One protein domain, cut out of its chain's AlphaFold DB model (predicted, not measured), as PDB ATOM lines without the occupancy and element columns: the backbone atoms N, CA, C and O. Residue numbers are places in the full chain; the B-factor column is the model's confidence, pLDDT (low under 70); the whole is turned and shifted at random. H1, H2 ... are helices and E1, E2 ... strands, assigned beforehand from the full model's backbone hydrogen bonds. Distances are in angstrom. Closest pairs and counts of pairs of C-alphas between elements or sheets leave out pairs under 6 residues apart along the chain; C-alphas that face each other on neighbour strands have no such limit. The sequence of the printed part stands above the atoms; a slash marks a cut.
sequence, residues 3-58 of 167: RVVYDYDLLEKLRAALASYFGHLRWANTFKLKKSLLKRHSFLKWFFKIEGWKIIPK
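AT A GLANCE: This is residues 3 to 58 of the 167 residues of the protein "MutS_I domain-containing protein" of Desulfobacteraceae bacterium (UniProt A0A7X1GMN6). One long helix, H1, makes the long axis, and the chain folds back from its last end into a second helix, H2, which diverges from H1 as the other arm of a narrow, loose V. A two-stranded hairpin, E2 and E3, lies lengthwise along H1 with E3 the nearer strand, and the short helix H3 leads from H2 into it. The printed part has 56 residues with three named helices and three named strands in the order E1, H1, H2, H3, E2, E3; the sheet has the order E2 - E3, antiparallel, and the class is mixed, helices and strands. The whole is compact, with a radius of gyration of the C-alphas of 11.5 A, yet elongated in outline, spanning 35 by 19 by 14 A.

IN THESE COORDINATES: E1 is residues 3 to 5, beginning at C-alpha 3 at (168.526, 186.996, 143.499). H1 is residues 8 to 26, 26.0 A from first to last C-alpha, from (174.115, 174.687, 135.709) to (199.156, 181.348, 133.312). H2 is residues 31 to 40, 14.4 A long, and H3 is residues 44 to 47. E2 is residues 48 to 51, 9.5 A long. E3 is residues 54 to 57, 9.8 A long, ending at C-alpha 57 at (182.534, 175.185, 141.257).

HOW THE PARTS SIT: E1 pairs with no named strand and is apart from H1. H1 and H2 are close but not clearly touching, with the C-alphas of Leu 25 and Lys 34 closest at 7.8 A. Their lines stand at a shallow tilt of 29 degrees, opposite ways. H2 and H3 are close but not clearly touching; their closest C-alphas, Leu 38 and Leu 44, are 7.4 A apart. E2 and E3 form a hairpin, antiparallel at 152 degrees, with N 49 and O 56 at 2.8 A and N 54 and O 51 at 2.9 A, within hydrogen-bond range. The closest C-alphas of H1 and E3, those of Ala 19 and Ile 55, are 6.5 A apart. H1 and E2 are only just apart, 8.2 A at the closest. H2 is apart from both E2 and E3. In H1 and H2 every O i to N i+4 pair is within hydrogen-bond range; H3 is too short for such a pair.

THE WHOLE: The two C-alphas farthest apart, those of Arg 3 and Trp 27, are 36.3 A apart. The printed part has no cut, and its links between named elements are tight. The mean pLDDT of the printed part is 90.1, and no printed residue is under 70.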
ATOM      1  N   ARG A   3     168.777 188.425 143.725       92.12
ATOM      2  CA  ARG A   3     168.526 186.996 143.499       92.12
ATOM      3  C   ARG A   3     169.463 186.464 142.423       92.12
ATOM      4  O   ARG A   3     169.502 186.978 141.315       92.12
ATOM      5  N   VAL A   4     170.182 185.403 142.760       91.62
ATOM      6  CA  VAL A   4     171.139 184.720 141.895       91.62
ATOM      7  C   VAL A   4     170.643 183.302 141.666       91.62
ATOM      8  O   VAL A   4     170.502 182.548 142.625       91.62
ATOM      9  N   VAL A   5     170.361 182.932 140.421       93.62
ATOM     10  CA  VAL A   5     169.893 181.585 140.053       93.62
ATOM     11  C   VAL A   5     171.070 180.760 139.535       93.62
ATOM     12  O   VAL A   5     171.951 181.293 138.862       93.62
ATOM     13  N   TYR A   6     171.102 179.469 139.870       91.88
ATOM     14  CA  TYR A   6     172.127 178.548 139.382       91.88
ATOM     15  C   TYR A   6     171.623 177.821 138.134       91.88
ATOM     16  O   TYR A   6     171.016 176.757 138.230       91.88
ATOM     17  N   ASP A   7     171.887 178.406 136.969       93.00
ATOM     18  CA  ASP A   7     171.780 177.713 135.683       93.00
ATOM     19  C   ASP A   7     173.050 176.880 135.475       93.00
ATOM     20  O   ASP A   7     174.126 177.413 135.207       93.00
ATOM     21  N   TYR A   8     172.951 175.570 135.685       91.56
ATOM     22  CA  TYR A   8     174.115 174.687 135.709       91.56
ATOM     23  C   TYR A   8     174.824 174.580 134.364       91.56
ATOM     24  O   TYR A   8     176.057 174.536 134.346       91.56
ATOM     25  N   ASP A   9     174.077 174.579 133.264       92.44
ATOM     26  CA  ASP A   9     174.639 174.444 131.924       92.44
ATOM     27  C   ASP A   9     175.370 175.722 131.527       92.44
ATOM     28  O   ASP A   9     176.514 175.678 131.060       92.44
ATOM     29  N   LEU A  10     174.759 176.880 131.793       94.56
ATOM     30  CA  LEU A  10     175.408 178.168 131.576       94.56
ATOM     31  C   LEU A  10     176.642 178.334 132.472       94.56
ATOM     32  O   LEU A  10     177.694 178.779 132.008       94.56
ATOM     33  N   LEU A  11     176.544 177.948 133.747       94.69
ATOM     34  CA  LEU A  11     177.664 178.020 134.684       94.69
ATOM     35  C   LEU A  11     178.810 177.093 134.283       94.69
ATOM     36  O   LEU A  11     179.973 177.462 134.454       94.69
ATOM     37  N   GLU A  12     178.521 175.918 133.729       94.25
ATOM     38  CA  GLU A  12     179.555 175.010 133.241       94.25
ATOM     39  C   GLU A  12     180.249 175.554 131.989       94.25
ATOM     40  O   GLU A  12     181.481 175.525 131.926       94.25
ATOM     41  N   LYS A  13     179.495 176.133 131.042       95.31
ATOM     42  CA  LYS A  13     180.061 176.834 129.876       95.31
ATOM     43  C   LYS A  13     180.954 177.996 130.311       95.31
ATOM     44  O   LYS A  13     182.092 178.106 129.854       95.31
ATOM     45  N   LEU A  14     180.489 178.811 131.259       94.69
ATOM     46  CA  LEU A  14     181.272 179.901 131.841       94.69
ATOM     47  C   LEU A  14     182.546 179.380 132.522       94.69
ATOM     48  O   LEU A  14     183.626 179.938 132.329       94.69
ATOM     49  N   ARG A  15     182.448 178.292 133.296       95.00
ATOM     50  CA  ARG A  15     183.601 177.657 133.949       95.00
ATOM     51  C   ARG A  15     184.632 177.193 132.923       95.00
ATOM     52  O   ARG A  15     185.822 177.416 133.137       95.00
ATOM     53  N   ALA A  16     184.188 176.548 131.844       93.75
ATOM     54  CA  ALA A  16     185.052 176.052 130.778       93.75
ATOM     55  C   ALA A  16     185.768 177.201 130.055       93.75
ATOM     56  O   ALA A  16     186.993 177.168 129.932       93.75
ATOM     57  N   ALA A  17     185.033 178.252 129.681       94.12
ATOM     58  CA  ALA A  17     185.602 179.440 129.051       94.12
ATOM     59  C   ALA A  17     186.664 180.096 129.946       94.12
ATOM     60  O   ALA A  17     187.804 180.298 129.528       94.12
ATOM     61  N   LEU A  18     186.334 180.354 131.216       92.94
ATOM     62  CA  LEU A  18     187.282 180.948 132.159       92.94
ATOM     63  C   LEU A  18     188.518 180.064 132.377       92.94
ATOM     64  O   LEU A  18     189.622 180.588 132.501       92.94
ATOM     65  N   ALA A  19     188.354 178.739 132.425       91.81
ATOM     66  CA  ALA A  19     189.471 177.811 132.585       91.81
ATOM     67  C   ALA A  19     190.416 177.833 131.374       91.81
ATOM     68  O   ALA A  19     191.631 177.841 131.568       91.81
ATOM     69  N   SER A  20     189.873 177.904 130.154       91.94
ATOM     70  CA  SER A  20     190.658 178.059 128.924       91.94
ATOM     71  C   SER A  20     191.468 179.360 128.952       91.94
ATOM     72  O   SER A  20     192.697 179.321 128.877       91.94
ATOM     73  N   TYR A  21     190.818 180.502 129.207       90.44
ATOM     74  CA  TYR A  21     191.514 181.789 129.318       90.44
ATOM     75  C   TYR A  21     192.576 181.789 130.422       90.44
ATOM     76  O   TYR A  21     193.688 182.270 130.218       90.44
ATOM     77  N   PHE A  22     192.271 181.235 131.598       90.00
ATOM     78  CA  PHE A  22     193.231 181.167 132.703       90.00
ATOM     79  C   PHE A  22     194.418 180.255 132.388       90.00
ATOM     80  O   PHE A  22     195.512 180.517 132.886       90.00
ATOM     81  N   GLY A  23     194.224 179.237 131.548       88.69
ATOM     82  CA  GLY A  23     195.301 178.427 130.992       88.69
ATOM     83  C   GLY A  23     196.285 179.263 130.175       88.69
ATOM     84  O   GLY A  23     197.482 179.196 130.432       88.69
ATOM     85  N   HIS A  24     195.793 180.112 129.269       87.12
ATOM     86  CA  HIS A  24     196.646 181.005 128.474       87.12
ATOM     87  C   HIS A  24     197.340 182.070 129.334       87.12
ATOM     88  O   HIS A  24     198.554 182.248 129.263       87.12
ATOM     89  N   LEU A  25     196.582 182.727 130.213       87.38
ATOM     90  CA  LEU A  25     197.094 183.762 131.115       87.38
ATOM     91  C   LEU A  25     198.188 183.239 132.063       87.38
ATOM     92  O   LEU A  25     199.103 183.975 132.433       87.38
ATOM     93  N   ARG A  26     198.141 181.957 132.443       85.94
ATOM     94  CA  ARG A  26     199.156 181.348 133.312       85.94
ATOM     95  C   ARG A  26     200.579 181.491 132.760       85.94
ATOM     96  O   ARG A  26     201.501 181.627 133.558       85.94
ATOM     97  N   TRP A  27     200.745 181.483 131.439       83.06
ATOM     98  CA  TRP A  27     202.053 181.504 130.781       83.06
ATOM     99  C   TRP A  27     202.562 182.913 130.440       83.06
ATOM    100  O   TRP A  27     203.728 183.066 130.101       83.06
ATOM    101  N   ALA A  28     201.732 183.951 130.573       79.19
ATOM    102  CA  ALA A  28     202.020 185.293 130.050       79.19
ATOM    103  C   ALA A  28     202.367 186.356 131.126       79.19
ATOM    104  O   ALA A  28     202.188 187.549 130.901       79.19
ATOM    105  N   ASN A  29     202.824 185.961 132.324       78.31
ATOM    106  CA  ASN A  29     203.079 186.866 133.469       78.31
ATOM    107  C   ASN A  29     201.897 187.816 133.801       78.31
ATOM    108  O   ASN A  29     202.051 188.966 134.212       78.31
ATOM    109  N   THR A  30     200.659 187.344 133.651       85.00
ATOM    110  CA  THR A  30     199.458 188.189 133.774       85.00
ATOM    111  C   THR A  30     198.811 188.133 135.162       85.00
ATOM    112  O   THR A  30     197.588 188.247 135.297       85.00
ATOM    113  N   PHE A  31     199.593 187.949 136.232       84.31
ATOM    114  CA  PHE A  31     199.053 187.850 137.598       84.31
ATOM    115  C   PHE A  31     198.253 189.097 138.007       84.31
ATOM    116  O   PHE A  31     197.154 188.980 138.561       84.31
ATOM    117  N   LYS A  32     198.769 190.295 137.692       87.56
ATOM    118  CA  LYS A  32     198.096 191.577 137.976       87.56
ATOM    119  C   LYS A  32     196.791 191.719 137.191       87.56
ATOM    120  O   LYS A  32     195.768 192.074 137.777       87.56
ATOM    121  N   LEU A  33     196.801 191.364 135.903       89.06
ATOM    122  CA  LEU A  33     195.615 191.394 135.043       89.06
ATOM    123  C   LEU A  33     194.517 190.480 135.586       89.06
ATOM    124  O   LEU A  33     193.387 190.918 135.781       89.06
ATOM    125  N   LYS A  34     194.859 189.236 135.932       89.19
ATOM    126  CA  LYS A  34     193.908 188.304 136.544       89.19
ATOM    127  C   LYS A  34     193.314 188.865 137.835       89.19
ATOM    128  O   LYS A  34     192.103 188.791 138.032       89.19
ATOM    129  N   LYS A  35     194.140 189.425 138.726       88.56
ATOM    130  CA  LYS A  35     193.655 190.023 139.979       88.56
ATOM    131  C   LYS A  35     192.678 191.173 139.702       88.56
ATOM    132  O   LYS A  35     191.645 191.248 140.363       88.56
ATOM    133  N   SER A  36     192.974 192.016 138.712       91.06
ATOM    134  CA  SER A  36     192.094 193.109 138.279       91.06
ATOM    135  C   SER A  36     190.767 192.593 137.712       91.06
ATOM    136  O   SER A  36     189.705 192.998 138.181       91.06
ATOM    137  N   LEU A  37     190.808 191.613 136.801       89.75
ATOM    138  CA  LEU A  37     189.613 190.973 136.239       89.75
ATOM    139  C   LEU A  37     188.727 190.370 137.334       89.75
ATOM    140  O   LEU A  37     187.522 190.596 137.346       89.75
ATOM    141  N   LEU A  38     189.309 189.667 138.306       90.38
ATOM    142  CA  LEU A  38     188.556 189.083 139.421       90.38
ATOM    143  C   LEU A  38     188.014 190.118 140.412       90.38
ATOM    144  O   LEU A  38     187.037 189.837 141.108       90.38
ATOM    145  N   LYS A  39     188.639 191.296 140.503       91.25
ATOM    146  CA  LYS A  39     188.109 192.424 141.278       91.25
ATOM    147  C   LYS A  39     186.921 193.053 140.549       91.25
ATOM    148  O   LYS A  39     185.888 193.259 141.174       91.25
ATOM    149  N   ARG A  40     187.056 193.291 139.239       92.81
ATOM    150  CA  ARG A  40     185.998 193.841 138.378       92.81
ATOM    151  C   ARG A  40     184.783 192.914 138.307       92.81
ATOM    152  O   ARG A  40     183.654 193.369 138.420       92.81
ATOM    153  N   HIS A  41     185.019 191.612 138.189       91.31
ATOM    154  CA  HIS A  41     183.988 190.578 138.113       91.31
ATOM    155  C   HIS A  41     183.884 189.807 139.434       91.31
ATOM    156  O   HIS A  41     183.930 188.576 139.478       91.31
ATOM    157  N   SER A  42     183.754 190.540 140.542       89.69
ATOM    158  CA  SER A  42     183.699 189.968 141.893       89.69
ATOM    159  C   SER A  42     182.530 188.992 142.093       89.69
ATOM    160  O   SER A  42     182.652 188.060 142.894       89.69
ATOM    161  N   PHE A  43     181.450 189.135 141.313       89.12
ATOM    162  CA  PHE A  43     180.296 188.230 141.302       89.12
ATOM    163  C   PHE A  43     180.672 186.774 140.981       89.12
ATOM    164  O   PHE A  43     180.002 185.851 141.440       89.12
ATOM    165  N   LEU A  44     181.783 186.525 140.269       90.94
ATOM    166  CA  LEU A  44     182.272 185.168 139.991       90.94
ATOM    167  C   LEU A  44     182.521 184.368 141.279       90.94
ATOM    168  O   LEU A  44     182.369 183.146 141.295       90.94
ATOM    169  N   LYS A  45     182.836 185.051 142.390       88.88
ATOM    170  CA  LYS A  45     183.027 184.431 143.710       88.88
ATOM    171  C   LYS A  45     181.740 183.834 144.289       88.88
ATOM    172  O   LYS A  45     181.812 183.048 145.239       88.88
ATOM    173  N   TRP A  46     180.568 184.194 143.766       88.62
ATOM    174  CA  TRP A  46     179.288 183.606 144.175       88.62
ATOM    175  C   TRP A  46     179.132 182.173 143.656       88.62
ATOM    176  O   TRP A  46     178.568 181.324 144.347       88.62
ATOM    177  N   PHE A  47     179.700 181.879 142.485       91.19
ATOM    178  CA  PHE A  47     179.574 180.584 141.811       91.19
ATOM    179  C   PHE A  47     180.833 179.725 141.909       91.19
ATOM    180  O   PHE A  47     180.743 178.498 141.954       91.19
ATOM    181  N   PHE A  48     182.006 180.353 141.973       92.00
ATOM    182  CA  PHE A  48     183.293 179.673 141.917       92.00
ATOM    183  C   PHE A  48     184.175 180.030 143.114       92.00
ATOM    184  O   PHE A  48     184.108 181.119 143.686       92.00
ATOM    185  N   LYS A  49     185.046 179.097 143.497       90.19
ATOM    186  CA  LYS A  49     186.248 179.372 144.291       90.19
ATOM    187  C   LYS A  49     187.429 179.284 143.352       90.19
ATOM    188  O   LYS A  49     187.562 178.305 142.626       90.19
ATOM    189  N   ILE A  50     188.247 180.321 143.360       90.06
ATOM    190  CA  ILE A  50     189.412 180.416 142.496       90.06
ATOM    191  C   ILE A  50     190.632 180.201 143.382       90.06
ATOM    192  O   ILE A  50     190.871 180.986 144.297       90.06
ATOM    193  N   GLU A  51     191.364 179.119 143.133       88.69
ATOM    194  CA  GLU A  51     192.565 178.733 143.879       88.69
ATOM    195  C   GLU A  51     193.736 178.631 142.912       88.69
ATOM    196  O   GLU A  51     193.752 177.773 142.025       88.69
ATOM    197  N   GLY A  52     194.702 179.544 143.030       87.62
ATOM    198  CA  GLY A  52     195.704 179.705 141.981       87.62
ATOM    199  C   GLY A  52     194.993 179.877 140.637       87.62
ATOM    200  O   GLY A  52     194.121 180.734 140.510       87.62
ATOM    201  N   TRP A  53     195.323 179.055 139.647       88.06
ATOM    202  CA  TRP A  53     194.714 179.074 138.307       88.06
ATOM    203  C   TRP A  53     193.497 178.153 138.152       88.06
ATOM    204  O   TRP A  53     192.904 178.103 137.079       88.06
ATOM    205  N   LYS A  54     193.105 177.433 139.208       89.81
ATOM    206  CA  LYS A  54     191.979 176.498 139.172       89.81
ATOM    207  C   LYS A  54     190.672 177.208 139.510       89.81
ATOM    208  O   LYS A  54     190.606 178.008 140.443       89.81
ATOM    209  N   ILE A  55     189.622 176.860 138.770       91.38
ATOM    210  CA  ILE A  55     188.256 177.342 138.987       91.38
ATOM    211  C   ILE A  55     187.426 176.176 139.506       91.38
ATOM    212  O   ILE A  55     187.105 175.242 138.771       91.38
ATOM    213  N   ILE A  56     187.095 176.229 140.792       90.06
ATOM    214  CA  ILE A  56     186.391 175.167 141.504       90.06
ATOM    215  C   ILE A  56     184.926 175.587 141.672       90.06
ATOM    216  O   ILE A  56     184.664 176.583 142.359       90.06
ATOM    217  N   PRO A  57     183.950 174.858 141.106       90.31
ATOM    218  CA  PRO A  57     182.534 175.185 141.257       90.31
ATOM    219  C   PRO A  57     182.087 175.093 142.722       90.31
ATOM    220  O   PRO A  57     182.546 174.242 143.486       90.31
ATOM    221  N   LYS A  58     181.222 176.015 143.155       88.44
ATOM    222  CA  LYS A  58     180.571 175.985 144.481       88.44
ATOM    223  C   LYS A  58     179.322 175.113 144.522       88.44
ATOM    224  O   LYS A  58     178.847 174.772 145.594       88.44
TER     225      LYS A  58